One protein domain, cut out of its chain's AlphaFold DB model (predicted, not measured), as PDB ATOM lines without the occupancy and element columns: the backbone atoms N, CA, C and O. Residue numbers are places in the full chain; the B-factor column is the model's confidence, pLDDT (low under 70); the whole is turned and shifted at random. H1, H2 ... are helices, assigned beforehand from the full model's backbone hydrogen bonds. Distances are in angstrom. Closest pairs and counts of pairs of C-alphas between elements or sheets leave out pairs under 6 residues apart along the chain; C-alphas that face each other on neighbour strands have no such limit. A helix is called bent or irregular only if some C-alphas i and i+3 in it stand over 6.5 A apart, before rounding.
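Overview. This is residues 6 to 62 of the 156 residues of an uncharacterized protein of Gordonia sp. 852002-51296_SCH5728562-b (UniProt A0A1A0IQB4). Two long helices fold back on each other as a helical hairpin, H1 running out and H2 returning beside it at a shallow tilt, with a short loop at the turn. The loop end, residues 33 to 38, stands free, and H2 has a kink of 30 degrees near residue 54. The printed part has 57 residues with two named helices, H1 then H2, and no named strand; the class is all helix. It is a loose rod with a radius of gyration of the C-alphas of 13.8 A, spanning 47 by 16 by 13 A.

Along the chain. H1 covers residues 8 to 33 and measures 37.2 A from first to last C-alpha. It begins with C-alpha 8 at (38.388, 40.007, 4.537) and ends with C-alpha 33 at (14.183, 12.110, 0.347). After a short link of 7 residues, H2 covers residues 41 to 62, 31.6 A long, and ends with C-alpha 62 at (26.614, 38.603, 10.916). H2 is neither bent nor irregular, but only just: C-alphas 51 and 54 are 6.4 A apart.

Arrangement. H1 and H2 form a helical hairpin. They touch, with 10 pairs of C-alphas within 8 A; the closest C-alphas are those of Leu 14 and Val 59, 6.8 A apart. They run opposite ways at a shallow tilt of 29 degrees, and their centres are 10.5 A apart. In H1 every O i to N i+4 pair is within hydrogen-bond range; in H2 16 of 18 are.

Size, cuts and confidence. The two C-alphas farthest apart are those of Pro 6 and Asp 35, at 47.1 A, while those of Pro 6 and Phe 62 are 15.4 A apart. The printed part has no cut. The mean pLDDT of the printed part is 70.5; residues 30 to 32, 34 to 49 and 51 are under 70.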
ATOM      1  N   PRO A   6      38.604  45.520   4.166       73.31
ATOM      2  CA  PRO A   6      39.219  45.647   5.487       73.31
ATOM      3  C   PRO A   6      38.741  44.550   6.454       73.31
ATOM      4  O   PRO A   6      39.396  44.296   7.459       73.31
ATOM      5  N   ASN A   7      37.645  43.863   6.112       79.44
ATOM      6  CA  ASN A   7      37.044  42.783   6.884       79.44
ATOM      7  C   ASN A   7      37.194  41.413   6.207       79.44
ATOM      8  O   ASN A   7      36.434  40.500   6.512       79.44
ATOM      9  N   ARG A   8      38.191  41.234   5.329       75.25
ATOM     10  CA  ARG A   8      38.388  40.007   4.537       75.25
ATOM     11  C   ARG A   8      38.256  38.704   5.336       75.25
ATOM     12  O   ARG A   8      37.620  37.777   4.861       75.25
ATOM     13  N   ALA A   9      38.825  38.631   6.538       73.81
ATOM     14  CA  ALA A   9      38.744  37.426   7.369       73.81
ATOM     15  C   ALA A   9      37.305  37.107   7.827       73.81
ATOM     16  O   ALA A   9      36.941  35.943   7.956       73.81
ATOM     17  N   VAL A  10      36.485  38.135   8.066       75.44
ATOM     18  CA  VAL A  10      35.059  37.981   8.392       75.44
ATOM     19  C   VAL A  10      34.280  37.575   7.146       75.44
ATOM     20  O   VAL A  10      33.436  36.690   7.228       75.44
ATOM     21  N   ASP A  11      34.598  38.172   5.998       72.06
ATOM     22  CA  ASP A  11      33.957  37.851   4.720       72.06
ATOM     23  C   ASP A  11      34.219  36.384   4.318       72.06
ATOM     24  O   ASP A  11      33.278  35.655   4.014       72.06
ATOM     25  N   GLU A  12      35.471  35.918   4.412       75.25
ATOM     26  CA  GLU A  12      35.864  34.522   4.145       75.25
ATOM     27  C   GLU A  12      35.208  33.537   5.132       75.25
ATOM     28  O   GLU A  12      34.790  32.440   4.746       75.25
ATOM     29  N   LEU A  13      35.075  33.926   6.407       75.81
ATOM     30  CA  LEU A  13      34.386  33.121   7.418       75.81
ATOM     31  C   LEU A  13      32.882  33.022   7.130       75.81
ATOM     32  O   LEU A  13      32.306  31.944   7.267       75.81
ATOM     33  N   LEU A  14      32.252  34.126   6.724       75.12
ATOM     34  CA  LEU A  14      30.841  34.165   6.346       75.12
ATOM     35  C   LEU A  14      30.561  33.306   5.117       75.12
ATOM     36  O   LEU A  14      29.614  32.524   5.135       75.12
ATOM     37  N   GLU A  15      31.392  33.423   4.080       75.38
ATOM     38  CA  GLU A  15      31.293  32.610   2.866       75.38
ATOM     39  C   GLU A  15      31.450  31.118   3.184       75.38
ATOM     40  O   GLU A  15      30.621  30.300   2.784       75.38
ATOM     41  N   SER A  16      32.455  30.762   3.988       74.25
ATOM     42  CA  SER A  16      32.670  29.377   4.421       74.25
ATOM     43  C   SER A  16      31.489  28.837   5.231       74.25
ATOM     44  O   SER A  16      31.075  27.695   5.043       74.25
ATOM     45  N   ALA A  17      30.922  29.657   6.119       75.12
ATOM     46  CA  ALA A  17      29.773  29.271   6.926       75.12
ATOM     47  C   ALA A  17      28.496  29.114   6.086       75.12
ATOM     48  O   ALA A  17      27.706  28.214   6.358       75.12
ATOM     49  N   TRP A  18      28.306  29.942   5.054       72.88
ATOM     50  CA  TRP A  18      27.209  29.801   4.091       72.88
ATOM     51  C   TRP A  18      27.319  28.499   3.306       72.88
ATOM     52  O   TRP A  18      26.388  27.702   3.334       72.88
ATOM     53  N   ASN A  19      28.482  28.240   2.704       73.00
ATOM     54  CA  ASN A  19      28.724  27.010   1.949       73.00
ATOM     55  C   ASN A  19      28.528  25.761   2.821       73.00
ATOM     56  O   ASN A  19      27.985  24.757   2.360       73.00
ATOM     57  N   ALA A  20      28.945  25.822   4.091       74.75
ATOM     58  CA  ALA A  20      28.731  24.741   5.044       74.75
ATOM     59  C   ALA A  20      27.241  24.527   5.352       74.75
ATOM     60  O   ALA A  20      26.792  23.385   5.326       74.75
ATOM     61  N   ILE A  21      26.471  25.593   5.610       76.94
ATOM     62  CA  ILE A  21      25.023  25.489   5.855       76.94
ATOM     63  C   ILE A  21      24.311  24.924   4.627       76.94
ATOM     64  O   ILE A  21      23.602  23.935   4.772       76.94
ATOM     65  N   GLU A  22      24.546  25.473   3.432       74.56
ATOM     66  CA  GLU A  22      23.910  24.995   2.196       74.56
ATOM     67  C   GLU A  22      24.231  23.519   1.927       74.56
ATOM     68  O   GLU A  22      23.348  22.739   1.574       74.56
ATOM     69  N   SER A  23      25.484  23.106   2.151       73.62
ATOM     70  CA  SER A  23      25.893  21.704   1.990       73.62
ATOM     71  C   SER A  23      25.201  20.781   2.996       73.62
ATOM     72  O   SER A  23      24.844  19.653   2.653       73.62
ATOM     73  N   ILE A  24      25.017  21.241   4.237       73.50
ATOM     74  CA  ILE A  24      24.355  20.464   5.287       73.50
ATOM     75  C   ILE A  24      22.846  20.389   5.044       73.50
ATOM     76  O   ILE A  24      22.288  19.302   5.144       73.50
ATOM     77  N   GLU A  25      22.195  21.497   4.689       74.12
ATOM     78  CA  GLU A  25      20.769  21.531   4.340       74.12
ATOM     79  C   GLU A  25      20.484  20.609   3.151       74.12
ATOM     80  O   GLU A  25      19.603  19.756   3.234       74.12
ATOM     81  N   TRP A  26      21.309  20.671   2.101       77.44
ATOM     82  CA  TRP A  26      21.226  19.731   0.984       77.44
ATOM     83  C   TRP A  26      21.409  18.275   1.429       77.44
ATOM     84  O   TRP A  26      20.680  17.394   0.976       77.44
ATOM     85  N   GLY A  27      22.379  18.006   2.308       73.06
ATOM     86  CA  GLY A  27      22.625  16.665   2.838       73.06
ATOM     87  C   GLY A  27      21.426  16.117   3.613       73.06
ATOM     88  O   GLY A  27      21.029  14.976   3.391       73.06
ATOM     89  N   ILE A  28      20.812  16.945   4.463       73.50
ATOM     90  CA  ILE A  28      19.594  16.609   5.210       73.50
ATOM     91  C   ILE A  28      18.442  16.325   4.246       73.50
ATOM     92  O   ILE A  28      17.798  15.287   4.377       73.50
ATOM     93  N   ASP A  29      18.215  17.189   3.253       72.31
ATOM     94  CA  ASP A  29      17.165  16.993   2.250       72.31
ATOM     95  C   ASP A  29      17.368  15.681   1.482       72.31
ATOM     96  O   ASP A  29      16.418  14.943   1.235       72.31
ATOM     97  N   ARG A  30      18.616  15.339   1.135       69.88
ATOM     98  CA  ARG A  30      18.935  14.085   0.441       69.88
ATOM     99  C   ARG A  30      18.719  12.844   1.293       69.88
ATOM    100  O   ARG A  30      18.234  11.857   0.748       69.88
ATOM    101  N   ILE A  31      19.060  12.892   2.579       68.62
ATOM    102  CA  ILE A  31      18.779  11.801   3.523       68.62
ATOM    103  C   ILE A  31      17.264  11.657   3.705       68.62
ATOM    104  O   ILE A  31      16.738  10.558   3.608       68.62
ATOM    105  N   ALA A  32      16.542  12.767   3.869       68.00
ATOM    106  CA  ALA A  32      15.095  12.757   4.057       68.00
ATOM    107  C   ALA A  32      14.303  12.297   2.817       68.00
ATOM    108  O   ALA A  32      13.182  11.816   2.956       68.00
ATOM    109  N   MET A  33      14.844  12.480   1.607       70.19
ATOM    110  CA  MET A  33      14.183  12.110   0.347       70.19
ATOM    111  C   MET A  33      14.489  10.686  -0.136       70.19
ATOM    112  O   MET A  33      13.780  10.200  -1.018       70.19
ATOM    113  N   ASN A  34      15.532  10.034   0.381       60.44
ATOM    114  CA  ASN A  34      15.929   8.693  -0.042       60.44
ATOM    115  C   ASN A  34      15.747   7.696   1.107       60.44
ATOM    116  O   ASN A  34      16.605   7.613   1.979       60.44
ATOM    117  N   ASP A  35      14.727   6.839   1.008       54.28
ATOM    118  CA  ASP A  35      14.530   5.643   1.857       54.28
ATOM    119  C   ASP A  35      15.687   4.605   1.748       54.28
ATOM    120  O   ASP A  35      15.607   3.515   2.306       54.28
ATOM    121  N   GLU A  36      16.754   4.903   0.991       51.47
ATOM    122  CA  GLU A  36      17.855   3.986   0.650       51.47
ATOM    123  C   GLU A  36      19.196   4.320   1.322       51.47
ATOM    124  O   GLU A  36      20.149   3.548   1.191       51.47
ATOM    125  N   ILE A  37      19.318   5.452   2.026       55.81
ATOM    126  CA  ILE A  37      20.513   5.684   2.847       55.81
ATOM    127  C   ILE A  37      20.265   4.992   4.188       55.81
ATOM    128  O   ILE A  37      19.669   5.578   5.079       55.81
ATOM    129  N   GLU A  38      20.695   3.732   4.321       55.56
ATOM    130  CA  GLU A  38      20.695   3.024   5.608       55.56
ATOM    131  C   GLU A  38      21.650   3.740   6.576       55.56
ATOM    132  O   GLU A  38      22.847   3.443   6.628       55.56
ATOM    133  N   THR A  39      21.134   4.705   7.335       55.91
ATOM    134  CA  THR A  39      21.839   5.280   8.480       55.91
ATOM    135  C   THR A  39      21.083   4.946   9.758       55.91
ATOM    136  O   THR A  39      19.916   4.549   9.741       55.91
ATOM    137  N   ASP A  40      21.747   5.058  10.906       59.91
ATOM    138  CA  ASP A  40      21.059   5.042  12.199       59.91
ATOM    139  C   ASP A  40      20.360   6.415  12.338       59.91
ATOM    140  O   ASP A  40      20.784   7.285  13.106       59.91
ATOM    141  N   ASP A  41      19.352   6.643  11.476       56.94
ATOM    142  CA  ASP A  41      18.911   7.944  10.935       56.94
ATOM    143  C   ASP A  41      18.708   9.016  12.000       56.94
ATOM    144  O   ASP A  41      19.010  10.191  11.804       56.94
ATOM    145  N   SER A  42      18.246   8.619  13.182       59.72
ATOM    146  CA  SER A  42      17.984   9.552  14.275       59.72
ATOM    147  C   SER A  42      19.244  10.128  14.934       59.72
ATOM    148  O   SER A  42      19.229  11.292  15.328       59.72
ATOM    149  N   VAL A  43      20.333   9.361  15.057       64.88
ATOM    150  CA  VAL A  43      21.533   9.763  15.818       64.88
ATOM    151  C   VAL A  43      22.492  10.579  14.956       64.88
ATOM    152  O   VAL A  43      23.133  11.515  15.439       64.88
ATOM    153  N   GLU A  44      22.612  10.246  13.674       62.41
ATOM    154  CA  GLU A  44      23.496  10.971  12.757       62.41
ATOM    155  C   GLU A  44      22.886  12.316  12.352       62.41
ATOM    156  O   GLU A  44      23.566  13.344  12.441       62.41
ATOM    157  N   LEU A  45      21.578  12.354  12.062       64.62
ATOM    158  CA  LEU A  45      20.858  13.609  11.838       64.62
ATOM    159  C   LEU A  45      20.822  14.482  13.099       64.62
ATOM    160  O   LEU A  45      20.979  15.700  12.988       64.62
ATOM    161  N   SER A  46      20.687  13.903  14.302       66.19
ATOM    162  CA  SER A  46      20.732  14.701  15.537       66.19
ATOM    163  C   SER A  46      22.107  15.327  15.758       66.19
ATOM    164  O   SER A  46      22.189  16.492  16.123       66.19
ATOM    165  N   ARG A  47      23.200  14.603  15.478       68.56
ATOM    166  CA  ARG A  47      24.569  15.135  15.603       68.56
ATOM    167  C   ARG A  47      24.860  16.244  14.594       68.56
ATOM    168  O   ARG A  47      25.505  17.231  14.949       68.56
ATOM    169  N   ILE A  48      24.376  16.103  13.361       67.56
ATOM    170  CA  ILE A  48      24.471  17.151  12.334       67.56
ATOM    171  C   ILE A  48      23.648  18.380  12.760       67.56
ATOM    172  O   ILE A  48      24.132  19.513  12.697       67.56
ATOM    173  N   SER A  49      22.439  18.172  13.283       68.25
ATOM    174  CA  SER A  49      21.582  19.239  13.818       68.25
ATOM    175  C   SER A  49      22.219  19.966  15.021       68.25
ATOM    176  O   SER A  49      22.278  21.197  15.064       68.25
ATOM    177  N   ASP A  50      22.816  19.230  15.960       71.44
ATOM    178  CA  ASP A  50      23.489  19.801  17.132       71.44
ATOM    179  C   ASP A  50      24.721  20.639  16.743       71.44
ATOM    180  O   ASP A  50      24.976  21.698  17.329       71.44
ATOM    181  N   ALA A  51      25.468  20.204  15.723       68.25
ATOM    182  CA  ALA A  51      26.633  20.919  15.204       68.25
ATOM    183  C   ALA A  51      26.260  22.165  14.380       68.25
ATOM    184  O   ALA A  51      26.986  23.164  14.402       68.25
ATOM    185  N   THR A  52      25.117  22.151  13.687       71.88
ATOM    186  CA  THR A  52      24.639  23.308  12.909       71.88
ATOM    187  C   THR A  52      24.081  24.426  13.783       71.88
ATOM    188  O   THR A  52      24.178  25.590  13.401       71.88
ATOM    189  N   GLY A  53      23.569  24.131  14.982       73.06
ATOM    190  CA  GLY A  53      23.008  25.138  15.890       73.06
ATOM    191  C   GLY A  53      23.952  26.320  16.197       73.06
ATOM    192  O   GLY A  53      23.562  27.479  16.016       73.06
ATOM    193  N   PRO A  54      25.196  26.082  16.660       76.31
ATOM    194  CA  PRO A  54      26.192  27.134  16.869       76.31
ATOM    195  C   PRO A  54      26.564  27.899  15.592       76.31
ATOM    196  O   PRO A  54      26.659  29.126  15.637       76.31
ATOM    197  N   ILE A  55      26.719  27.198  14.462       72.88
ATOM    198  CA  ILE A  55      27.048  27.802  13.159       72.88
ATOM    199  C   ILE A  55      25.911  28.725  12.716       72.88
ATOM    200  O   ILE A  55      26.149  29.883  12.386       72.88
ATOM    201  N   GLY A  56      24.661  28.275  12.821       73.25
ATOM    202  CA  GLY A  56      23.480  29.070  12.504       73.25
ATOM    203  C   GLY A  56      23.353  30.319  13.379       73.25
ATOM    204  O   GLY A  56      22.992  31.384  12.880       73.25
ATOM    205  N   ARG A  57      23.702  30.242  14.672       76.44
ATOM    206  CA  ARG A  57      23.749  31.429  15.550       76.44
ATOM    207  C   ARG A  57      24.848  32.407  15.143       76.44
ATOM    208  O   ARG A  57      24.580  33.606  15.088       76.44
ATOM    209  N   ALA A  58      26.047  31.911  14.845       74.00
ATOM    210  CA  ALA A  58      27.154  32.744  14.384       74.00
ATOM    211  C   ALA A  58      26.798  33.439  13.062       74.00
ATOM    212  O   ALA A  58      26.880  34.659  12.971       74.00
ATOM    213  N   VAL A  59      26.285  32.696  12.078       78.75
ATOM    214  CA  VAL A  59      25.841  33.256  10.796       78.75
ATOM    215  C   VAL A  59      24.744  34.295  11.001       78.75
ATOM    216  O   VAL A  59      24.832  35.382  10.435       78.75
ATOM    217  N   ARG A  60      23.742  34.035  11.851       80.81
ATOM    218  CA  ARG A  60      22.691  35.022  12.159       80.81
ATOM    219  C   ARG A  60      23.252  36.327  12.718       80.81
ATOM    220  O   ARG A  60      22.770  37.378  12.311       80.81
ATOM    221  N   ALA A  61      24.264  36.276  13.582       80.00
ATOM    222  CA  ALA A  61      24.869  37.475  14.167       80.00
ATOM    223  C   ALA A  61      25.520  38.402  13.124       80.00
ATOM    224  O   ALA A  61      25.592  39.606  13.342       80.00
ATOM    225  N   PHE A  62      25.965  37.850  11.993       80.25
ATOM    226  CA  PHE A  62      26.614  38.603  10.916       80.25
ATOM    227  C   PHE A  62      25.727  38.819   9.680       80.25
ATOM    228  O   PHE A  62      26.105  39.561   8.781       80.25
TER     229      PHE A  62